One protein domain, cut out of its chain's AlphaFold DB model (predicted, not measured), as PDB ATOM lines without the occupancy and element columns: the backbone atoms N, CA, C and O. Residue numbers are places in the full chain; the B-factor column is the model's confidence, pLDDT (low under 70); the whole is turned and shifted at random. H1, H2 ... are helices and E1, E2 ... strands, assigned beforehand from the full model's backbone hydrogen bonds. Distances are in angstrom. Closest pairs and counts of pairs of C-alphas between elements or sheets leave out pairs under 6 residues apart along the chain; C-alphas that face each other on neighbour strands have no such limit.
ATOM      1  N   LYS A  27      22.982  15.512  55.371       77.56
ATOM      2  CA  LYS A  27      21.527  15.502  55.560       77.56
ATOM      3  C   LYS A  27      20.872  16.264  54.415       77.56
ATOM      4  O   LYS A  27      20.711  17.480  54.542       77.56
ATOM      5  N   PRO A  28      20.513  15.592  53.307       86.38
ATOM      6  CA  PRO A  28      19.752  16.233  52.249       86.38
ATOM      7  C   PRO A  28      18.327  16.522  52.741       86.38
ATOM      8  O   PRO A  28      17.639  15.654  53.293       86.38
ATOM      9  N   ILE A  29      17.890  17.768  52.574       90.69
ATOM     10  CA  ILE A  29      16.525  18.206  52.871       90.69
ATOM     11  C   ILE A  29      15.918  18.751  51.587       90.69
ATOM     12  O   ILE A  29      16.478  19.661  50.979       90.69
ATOM     13  N   LEU A  30      14.762  18.209  51.218       90.69
ATOM     14  CA  LEU A  30      13.944  18.702  50.121       90.69
ATOM     15  C   LEU A  30      12.886  19.658  50.654       90.69
ATOM     16  O   LEU A  30      12.128  19.311  51.557       90.69
ATOM     17  N   PHE A  31      12.815  20.847  50.075       93.81
ATOM     18  CA  PHE A  31      11.816  21.860  50.369       93.81
ATOM     19  C   PHE A  31      10.872  21.991  49.178       93.81
ATOM     20  O   PHE A  31      11.335  22.159  48.050       93.81
ATOM     21  N   LYS A  32       9.562  21.925  49.427       93.00
ATOM     22  CA  LYS A  32       8.517  22.128  48.413       93.00
ATOM     23  C   LYS A  32       7.333  22.895  48.991       93.00
ATOM     24  O   LYS A  32       7.159  22.934  50.205       93.00
ATOM     25  N   GLU A  33       6.527  23.508  48.134       92.31
ATOM     26  CA  GLU A  33       5.338  24.259  48.565       92.31
ATOM     27  C   GLU A  33       4.157  23.335  48.891       92.31
ATOM     28  O   GLU A  33       3.486  23.483  49.908       92.31
ATOM     29  N   SER A  34       3.929  22.344  48.033       89.19
ATOM     30  CA  SER A  34       2.818  21.398  48.118       89.19
ATOM     31  C   SER A  34       3.230  20.049  47.530       89.19
ATOM     32  O   SER A  34       4.358  19.872  47.065       89.19
ATOM     33  N   GLU A  35       2.339  19.059  47.575       85.75
ATOM     34  CA  GLU A  35       2.610  17.748  46.974       85.75
ATOM     35  C   GLU A  35       2.665  17.804  45.452       85.75
ATOM     36  O   GLU A  35       3.458  17.086  44.853       85.75
ATOM     37  N   THR A  36       1.872  18.692  44.859       82.44
ATOM     38  CA  THR A  36       1.760  18.886  43.413       82.44
ATOM     39  C   THR A  36       2.734  19.925  42.868       82.44
ATOM     40  O   THR A  36       2.818  20.096  41.656       82.44
ATOM     41  N   SER A  37       3.455  20.639  43.737       80.31
ATOM     42  CA  SER A  37       4.387  21.678  43.310       80.31
ATOM     43  C   SER A  37       5.548  21.071  42.526       80.31
ATOM     44  O   SER A  37       6.269  20.208  43.025       80.31
ATOM     45  N   HIS A  38       5.752  21.569  41.308       76.12
ATOM     46  CA  HIS A  38       6.906  21.231  40.468       76.12
ATOM     47  C   HIS A  38       8.175  21.988  40.877       76.12
ATOM     48  O   HIS A  38       9.261  21.687  40.393       76.12
ATOM     49  N   ARG A  39       8.048  22.965  41.789       81.62
ATOM     50  CA  ARG A  39       9.170  23.726  42.338       81.62
ATOM     51  C   ARG A  39       9.663  23.054  43.606       81.62
ATOM     52  O   ARG A  39       8.952  22.989  44.611       81.62
ATOM     53  N   MET A  40      10.908  22.606  43.575       86.94
ATOM     54  CA  MET A  40      11.524  21.934  44.707       86.94
ATOM     55  C   MET A  40      12.999  22.305  44.827       86.94
ATOM     56  O   MET A  40      13.681  22.553  43.837       86.94
ATOM     57  N   ILE A  41      13.492  22.364  46.060       88.62
ATOM     58  CA  ILE A  41      14.878  22.724  46.358       88.62
ATOM     59  C   ILE A  41      15.460  21.664  47.268       88.62
ATOM     60  O   ILE A  41      14.924  21.416  48.345       88.62
ATOM     61  N   GLU A  42      16.575  21.074  46.869       87.62
ATOM     62  CA  GLU A  42      17.385  20.248  47.750       87.62
ATOM     63  C   GLU A  42      18.536  21.051  48.304       87.62
ATOM     64  O   GLU A  42      19.252  21.711  47.557       87.62
ATOM     65  N   ILE A  43      18.734  20.956  49.611       87.88
ATOM     66  CA  ILE A  43      19.914  21.502  50.265       87.88
ATOM     67  C   ILE A  43      20.598  20.370  51.009       87.88
ATOM     68  O   ILE A  43      19.981  19.706  51.851       87.88
ATOM     69  N   VAL A  44      21.878  20.171  50.717       84.69
ATOM     70  CA  VAL A  44      22.722  19.206  51.411       84.69
ATOM     71  C   VAL A  44      23.526  19.946  52.465       84.69
ATOM     72  O   VAL A  44      24.285  20.875  52.173       84.69
ATOM     73  N   PHE A  45      23.343  19.529  53.715       81.75
ATOM     74  CA  PHE A  45      24.055  20.097  54.850       81.75
ATOM     75  C   PHE A  45      25.130  19.149  55.371       81.75
ATOM     76  O   PHE A  45      24.876  17.953  55.530       81.75
ATOM     77  N   LEU A  46      26.274  19.718  55.747       82.31
ATOM     78  CA  LEU A  46      27.282  19.104  56.608       82.31
ATOM     79  C   LEU A  46      27.503  20.030  57.808       82.31
ATOM     80  O   LEU A  46      27.895  21.181  57.636       82.31
ATOM     81  N   ASN A  47      27.216  19.556  59.024       80.69
ATOM     82  CA  ASN A  47      27.372  20.334  60.265       80.69
ATOM     83  C   ASN A  47      26.725  21.739  60.209       80.69
ATOM     84  O   ASN A  47      27.337  22.728  60.594       80.69
ATOM     85  N   ASN A  48      25.482  21.824  59.713       80.19
ATOM     86  CA  ASN A  48      24.710  23.061  59.474       80.19
ATOM     87  C   ASN A  48      25.243  24.008  58.382       80.19
ATOM     88  O   ASN A  48      24.622  25.041  58.126       80.19
ATOM     89  N   THR A  49      26.314  23.647  57.683       80.56
ATOM     90  CA  THR A  49      26.816  24.387  56.521       80.56
ATOM     91  C   THR A  49      26.249  23.791  55.237       80.56
ATOM     92  O   THR A  49      26.198  22.570  55.092       80.56
ATOM     93  N   ILE A  50      25.808  24.650  54.311       81.56
ATOM     94  CA  ILE A  50      25.403  24.236  52.960       81.56
ATOM     95  C   ILE A  50      26.662  23.814  52.208       81.56
ATOM     96  O   ILE A  50      27.575  24.626  52.047       81.56
ATOM     97  N   ILE A  51      26.688  22.560  51.769       82.19
ATOM     98  CA  ILE A  51      27.768  22.008  50.942       82.19
ATOM     99  C   ILE A  51      27.318  21.724  49.512       82.19
ATOM    100  O   ILE A  51      28.166  21.569  48.643       82.19
ATOM    101  N   ASP A  52      26.006  21.651  49.278       79.50
ATOM    102  CA  ASP A  52      25.436  21.448  47.951       79.50
ATOM    103  C   ASP A  52      23.970  21.908  47.905       79.50
ATOM    104  O   ASP A  52      23.280  21.944  48.935       79.50
ATOM    105  N   CYS A  53      23.499  22.259  46.712       80.69
ATOM    106  CA  CYS A  53      22.156  22.767  46.457       80.69
ATOM    107  C   CYS A  53      21.678  22.371  45.056       80.69
ATOM    108  O   CYS A  53      22.358  22.650  44.072       80.69
ATOM    109  N   PHE A  54      20.451  21.859  44.949       80.50
ATOM    110  CA  PHE A  54      19.815  21.553  43.666       80.50
ATOM    111  C   PHE A  54      18.455  22.239  43.560       80.50
ATOM    112  O   PHE A  54      17.639  22.168  44.480       80.50
ATOM    113  N   LEU A  55      18.209  22.899  42.429       80.56
ATOM    114  CA  LEU A  55      16.926  23.512  42.101       80.56
ATOM    115  C   LEU A  55      16.221  22.632  41.071       80.56
ATOM    116  O   LEU A  55      16.773  22.348  40.012       80.56
ATOM    117  N   TYR A  56      15.001  22.217  41.383       80.12
ATOM    118  CA  TYR A  56      14.162  21.411  40.510       80.12
ATOM    119  C   TYR A  56      12.951  22.237  40.087       80.12
ATOM    120  O   TYR A  56      12.205  22.738  40.934       80.12
ATOM    121  N   GLY A  57      12.779  22.383  38.777       72.06
ATOM    122  CA  GLY A  57      11.545  22.874  38.154       72.06
ATOM    123  C   GLY A  57      10.803  21.795  37.364       72.06
ATOM    124  O   GLY A  57       9.642  21.986  37.017       72.06
ATOM    125  N   ASP A  58      11.463  20.664  37.099       73.94
ATOM    126  CA  ASP A  58      10.902  19.540  36.359       73.94
ATOM    127  C   ASP A  58      10.314  18.488  37.304       73.94
ATOM    128  O   ASP A  58      10.948  18.071  38.282       73.94
ATOM    129  N   LYS A  59       9.100  18.030  36.981       73.56
ATOM    130  CA  LYS A  59       8.357  17.061  37.789       73.56
ATOM    131  C   LYS A  59       9.095  15.730  37.906       73.56
ATOM    132  O   LYS A  59       9.202  15.190  39.003       73.56
ATOM    133  N   GLN A  60       9.613  15.207  36.797       74.62
ATOM    134  CA  GLN A  60      10.228  13.886  36.759       74.62
ATOM    135  C   GLN A  60      11.574  13.880  37.492       74.62
ATOM    136  O   GLN A  60      11.880  12.946  38.235       74.62
ATOM    137  N   LEU A  61      12.381  14.928  37.328       73.19
ATOM    138  CA  LEU A  61      13.621  15.113  38.078       73.19
ATOM    139  C   LEU A  61      13.345  15.277  39.571       73.19
ATOM    140  O   LEU A  61      14.062  14.689  40.383       73.19
ATOM    141  N   ALA A  62      12.295  16.016  39.934       75.62
ATOM    142  CA  ALA A  62      11.889  16.161  41.323       75.62
ATOM    143  C   ALA A  62      11.466  14.815  41.941       75.62
ATOM    144  O   ALA A  62      11.948  14.445  43.011       75.62
ATOM    145  N   GLU A  63      10.629  14.040  41.252       81.12
ATOM    146  CA  GLU A  63      10.217  12.699  41.691       81.12
ATOM    147  C   GLU A  63      11.421  11.757  41.827       81.12
ATOM    148  O   GLU A  63      11.593  11.098  42.855       81.12
ATOM    149  N   ASN A  64      12.331  11.763  40.850       80.31
ATOM    150  CA  ASN A  64      13.562  10.979  40.915       80.31
ATOM    151  C   ASN A  64      14.442  11.378  42.112       80.31
ATOM    152  O   ASN A  64      15.036  10.505  42.747       80.31
ATOM    153  N   ALA A  65      14.527  12.670  42.445       78.75
ATOM    154  CA  ALA A  65      15.288  13.142  43.600       78.75
ATOM    155  C   ALA A  65      14.680  12.681  44.936       78.75
ATOM    156  O   ALA A  65      15.421  12.414  45.881       78.75
ATOM    157  N   ILE A  66      13.354  12.533  45.009       82.56
ATOM    158  CA  ILE A  66      12.654  12.008  46.190       82.56
ATOM    159  C   ILE A  66      12.839  10.489  46.309       82.56
ATOM    160  O   ILE A  66      13.152   9.986  47.390       82.56
ATOM    161  N   GLU A  67      12.628   9.755  45.217       81.31
ATOM    162  CA  GLU A  67      12.445   8.300  45.265       81.31
ATOM    163  C   GLU A  67      13.716   7.498  44.980       81.31
ATOM    164  O   GLU A  67      13.912   6.428  45.558       81.31
ATOM    165  N   LYS A  68      14.579   7.998  44.086       75.56
ATOM    166  CA  LYS A  68      15.701   7.232  43.515       75.56
ATOM    167  C   LYS A  68      17.062   7.625  44.078       75.56
ATOM    168  O   LYS A  68      18.053   6.955  43.786       75.56
ATOM    169  N   LYS A  69      17.146   8.690  44.882       74.88
ATOM    170  CA  LYS A  69      18.398   9.054  45.551       74.88
ATOM    171  C   LYS A  69      18.756   8.025  46.614       74.88
ATOM    172  O   LYS A  69      17.938   7.653  47.450       74.88
ATOM    173  N   LEU A  70      20.026   7.623  46.604       69.19
ATOM    174  CA  LEU A  70      20.577   6.691  47.581       69.19
ATOM    175  C   LEU A  70      20.401   7.211  49.016       69.19
ATOM    176  O   LEU A  70      19.989   6.475  49.908       69.19
ATOM    177  N   CYS A  71      20.651   8.505  49.215       74.81
ATOM    178  CA  CYS A  71      20.384   9.192  50.469       74.81
ATOM    179  C   CYS A  71      18.985   9.776  50.455       74.81
ATOM    180  O   CYS A  71      18.794  10.886  49.964       74.81
ATOM    181  N   LYS A  72      18.023   9.015  50.997       81.19
ATOM    182  CA  LYS A  72      16.622   9.438  51.060       81.19
ATOM    183  C   LYS A  72      16.513  10.793  51.766       81.19
ATOM    184  O   LYS A  72      16.796  10.879  52.965       81.19
ATOM    185  N   PRO A  73      16.112  11.847  51.046       83.81
ATOM    186  CA  PRO A  73      16.037  13.173  51.622       83.81
ATOM    187  C   PRO A  73      14.823  13.318  52.535       83.81
ATOM    188  O   PRO A  73      13.769  12.717  52.325       83.81
ATOM    189  N   LYS A  74      14.944  14.188  53.541       90.12
ATOM    190  CA  LYS A  74      13.783  14.602  54.336       90.12
ATOM    191  C   LYS A  74      13.002  15.662  53.567       90.12
ATOM    192  O   LYS A  74      13.525  16.748  53.339       90.12
ATOM    193  N   VAL A  75      11.745  15.382  53.238       92.06
ATOM    194  CA  VAL A  75      10.854  16.359  52.597       92.06
ATOM    195  C   VAL A  75      10.234  17.283  53.650       92.06
ATOM    196  O   VAL A  75       9.785  16.831  54.706       92.06
ATOM    197  N   LYS A  76      10.218  18.588  53.377       95.00
ATOM    198  CA  LYS A  76       9.578  19.632  54.177       95.00
ATOM    199  C   LYS A  76       8.710  20.511  53.290       95.00
ATOM    200  O   LYS A  76       9.165  21.015  52.266       95.00
ATOM    201  N   PHE A  77       7.486  20.734  53.745       94.94
ATOM    202  CA  PHE A  77       6.588  21.705  53.142       94.94
ATOM    203  C   PHE A  77       6.840  23.076  53.753       94.94
ATOM    204  O   PHE A  77       6.951  23.200  54.975       94.94
ATOM    205  N   VAL A  78       6.982  24.085  52.904       95.56
ATOM    206  CA  VAL A  78       7.258  25.466  53.304       95.56
ATOM    207  C   VAL A  78       6.414  26.414  52.468       95.56
ATOM    208  O   VAL A  78       6.041  26.088  51.347       95.56
ATOM    209  N   ASP A  79       6.113  27.595  52.995       94.94
ATOM    210  CA  ASP A  79       5.382  28.597  52.228       94.94
ATOM    211  C   ASP A  79       6.219  29.131  51.037       94.94
ATOM    212  O   ASP A  79       7.454  29.028  51.037       94.94
ATOM    213  N   PRO A  80       5.583  29.749  50.024       90.75
ATOM    214  CA  PRO A  80       6.271  30.241  48.827       90.75
ATOM    215  C   PRO A  80       7.398  31.240  49.101       90.75
ATOM    216  O   PRO A  80       8.379  31.292  48.349       90.75
ATOM    217  N   LYS A  81       7.283  32.045  50.167       91.75
ATOM    218  CA  LYS A  81       8.307  33.038  50.521       91.75
ATOM    219  C   LYS A  81       9.527  32.337  51.103       91.75
ATOM    220  O   LYS A  81      10.649  32.648  50.704       91.75
ATOM    221  N   ALA A  82       9.317  31.362  51.984       93.62
ATOM    222  CA  ALA A  82      10.386  30.517  52.497       93.62
ATOM    223  C   ALA A  82      11.073  29.727  51.370       93.62
ATOM    224  O   ALA A  82      12.302  29.727  51.293       93.62
ATOM    225  N   LEU A  83      10.306  29.135  50.445       90.81
ATOM    226  CA  LEU A  83      10.861  28.421  49.290       90.81
ATOM    227  C   LEU A  83      11.720  29.344  48.411       90.81
ATOM    228  O   LEU A  83      12.857  29.013  48.080       90.81
ATOM    229  N   SER A  84      11.225  30.545  48.107       86.94
ATOM    230  CA  SER A  84      11.972  31.547  47.333       86.94
ATOM    231  C   SER A  84      13.237  32.019  48.060       86.94
ATOM    232  O   SER A  84      14.277  32.226  47.434       86.94
ATOM    233  N   SER A  85      13.191  32.132  49.392       90.06
ATOM    234  CA  SER A  85      14.362  32.454  50.215       90.06
ATOM    235  C   SER A  85      15.442  31.371  50.128       90.06
ATOM    236  O   SER A  85      16.625  31.688  49.982       90.06
ATOM    237  N   TYR A  86      15.055  30.093  50.160       90.06
ATOM    238  CA  TYR A  86      15.989  28.984  49.961       90.06
ATOM    239  C   TYR A  86      16.599  28.990  48.557       90.06
ATOM    240  O   TYR A  86      17.812  28.826  48.442       90.06
ATOM    241  N   ALA A  87      15.801  29.262  47.518       84.25
ATOM    242  CA  ALA A  87      16.292  29.327  46.138       84.25
ATOM    243  C   ALA A  87      17.362  30.409  46.000       84.25
ATOM    244  O   ALA A  87      18.470  30.136  45.544       84.25
ATOM    245  N   TYR A  88      17.065  31.613  46.495       80.69
ATOM    246  CA  TYR A  88      18.005  32.726  46.492       80.69
ATOM    247  C   TYR A  88      19.315  32.382  47.214       80.69
ATOM    248  O   TYR A  88      20.401  32.640  46.697       80.69
ATOM    249  N   ARG A  89      19.235  31.757  48.397       85.25
ATOM    250  CA  ARG A  89      20.423  31.350  49.164       85.25
ATOM    251  C   ARG A  89      21.263  30.305  48.432       85.25
ATOM    252  O   ARG A  89      22.488  30.400  48.486       85.25
ATOM    253  N   CYS A  90      20.628  29.342  47.768       81.69
ATOM    254  CA  CYS A  90      21.322  28.351  46.951       81.69
ATOM    255  C   CYS A  90      22.016  29.000  45.744       81.69
ATOM    256  O   CYS A  90      23.202  28.755  45.532       81.69
ATOM    257  N   SER A  91      21.338  29.895  45.020       77.38
ATOM    258  CA  SER A  91      21.932  30.622  43.888       77.38
ATOM    259  C   SER A  91      23.113  31.502  44.310       77.38
ATOM    260  O   SER A  91      24.140  31.552  43.629       77.38
ATOM    261  N   GLU A  92      23.009  32.172  45.461       79.69
ATOM    262  CA  GLU A  92      24.101  32.962  46.038       79.69
ATOM    263  C   GLU A  92      25.289  32.094  46.465       79.69
ATOM    264  O   GLU A  92      26.441  32.484  46.263       79.69
ATOM    265  N   TRP A  93      25.029  30.926  47.058       81.06
ATOM    266  CA  TRP A  93      26.073  29.968  47.414       81.06
ATOM    267  C   TRP A  93      26.810  29.484  46.161       81.06
ATOM    268  O   TRP A  93      28.028  29.643  46.093       81.06
ATOM    269  N   LEU A  94      26.084  29.021  45.138       72.38
ATOM    270  CA  LEU A  94      26.670  28.540  43.884       72.38
ATOM    271  C   LEU A  94      27.503  29.631  43.199       72.38
ATOM    272  O   LEU A  94      28.650  29.395  42.823       72.38
ATOM    273  N   SER A  95      26.981  30.860  43.140       72.06
ATOM    274  CA  SER A  95      27.708  32.010  42.585       72.06
ATOM    275  C   SER A  95      29.038  32.261  43.306       72.06
ATOM    276  O   SER A  95      30.023  32.651  42.682       72.06
ATOM    277  N   ARG A  96      29.105  32.034  44.626       77.06
ATOM    278  CA  ARG A  96      30.356  32.161  45.395       77.06
ATOM    279  C   ARG A  96      31.324  31.022  45.106       77.06
ATOM    280  O   ARG A  96      32.515  31.286  45.020       77.06
ATOM    281  N   GLN A  97      30.833  29.791  44.981       73.25
ATOM    282  CA  GLN A  97      31.671  28.630  44.668       73.25
ATOM    283  C   GLN A  97      32.306  28.747  43.277       73.25
ATOM    284  O   GLN A  97      33.508  28.537  43.141       73.25
ATOM    285  N   ILE A  98      31.535  29.195  42.279       66.56
ATOM    286  CA  ILE A  98      32.029  29.456  40.917       66.56
ATOM    287  C   ILE A  98      33.102  30.552  40.930       66.56
ATOM    288  O   ILE A  98      34.186  30.353  40.394       66.56
ATOM    289  N   ARG A  99      32.866  31.684  41.613       72.00
ATOM    290  CA  ARG A  99      33.872  32.767  41.712       72.00
ATOM    291  C   ARG A  99      35.174  32.345  42.394       72.00
ATOM    292  O   ARG A  99      36.196  32.984  42.175       72.00
ATOM    293  N   LYS A 100      35.132  31.325  43.249       76.31
ATOM    294  CA  LYS A 100      36.314  30.770  43.914       76.31
ATOM    295  C   LYS A 100      37.007  29.663  43.112       76.31
ATOM    296  O   LYS A 100      38.069  29.220  43.530       76.31
ATOM    297  N   GLY A 101      36.408  29.190  42.016       63.38
ATOM    298  CA  GLY A 101      36.895  28.028  41.267       63.38
ATOM    299  C   GLY A 101      36.749  26.690  42.009       63.38
ATOM    300  O   GLY A 101      37.365  25.708  41.615       63.38
TER     301      GLY A 101
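This is residues 27 to 101 of the 185 residues of the protein "Phospholipase A(2)" of Oppiella nova (UniProt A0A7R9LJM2). A strongly twisted four-stranded sheet forms the middle layer, with the long helix H2 running slantwise over one face and the short helix H1 covering part of the other, three layers in all. The sheet runs E3 E2 E1 E4 and is mixed. The printed part has 75 residues, with named elements in the order E1 E2 E3 H1 E4 H2, and its class is mixed, helices and strands. It is compact, with a radius of gyration of the C-alphas of 12.2 A and spans of 36 by 29 by 22 A.

Find C-alpha 27 at (21.527, 15.502, 55.560), where E1 begins; it runs 16.3 A to residue 32. E2, residues 40 to 46, covers 19.9 A, and E3, residues 49 to 56, covers 20.6 A and bends by 54 degrees at residue 52. H1 is residues 59 to 67, 12.2 A, and E4 residues 74 to 77, 10.2 A. H2, residues 80 to 99, runs 28.6 A to C-alpha 99 at (33.872, 32.767, 41.712).

E1, E2 and E3 make a meander, each strand the antiparallel neighbour of the one before; look for N 29 and O 43 at 2.9 A, and N 42 and O 54 at 2.8 A. E4 is parallel to E1, with N 76 and O 30 at 2.7 A. E3, H1 and E4 form a split strand-helix-strand unit, two strands running the same way with E2 and E1 between them, its crossover right-handed. H2 lies over E3, E2 and E1 at a height over the sheet of 8.5 A; its closest C-alphas to E3 are Cys 90 and Cys 53, 5.7 A. H1, on the opposite face, has a height over the sheet of 9.3 A, and C-alphas 62 and 56 are its closest to E3, 5.8 A. In H1 and H2 every O i to N i+4 pair is within hydrogen-bond range.

The C-alphas of Thr 36 and Lys 100 are the farthest apart, 36.5 A. The printed part has no cut and no long link. Residues 70, 98 and 101 have pLDDT under 70.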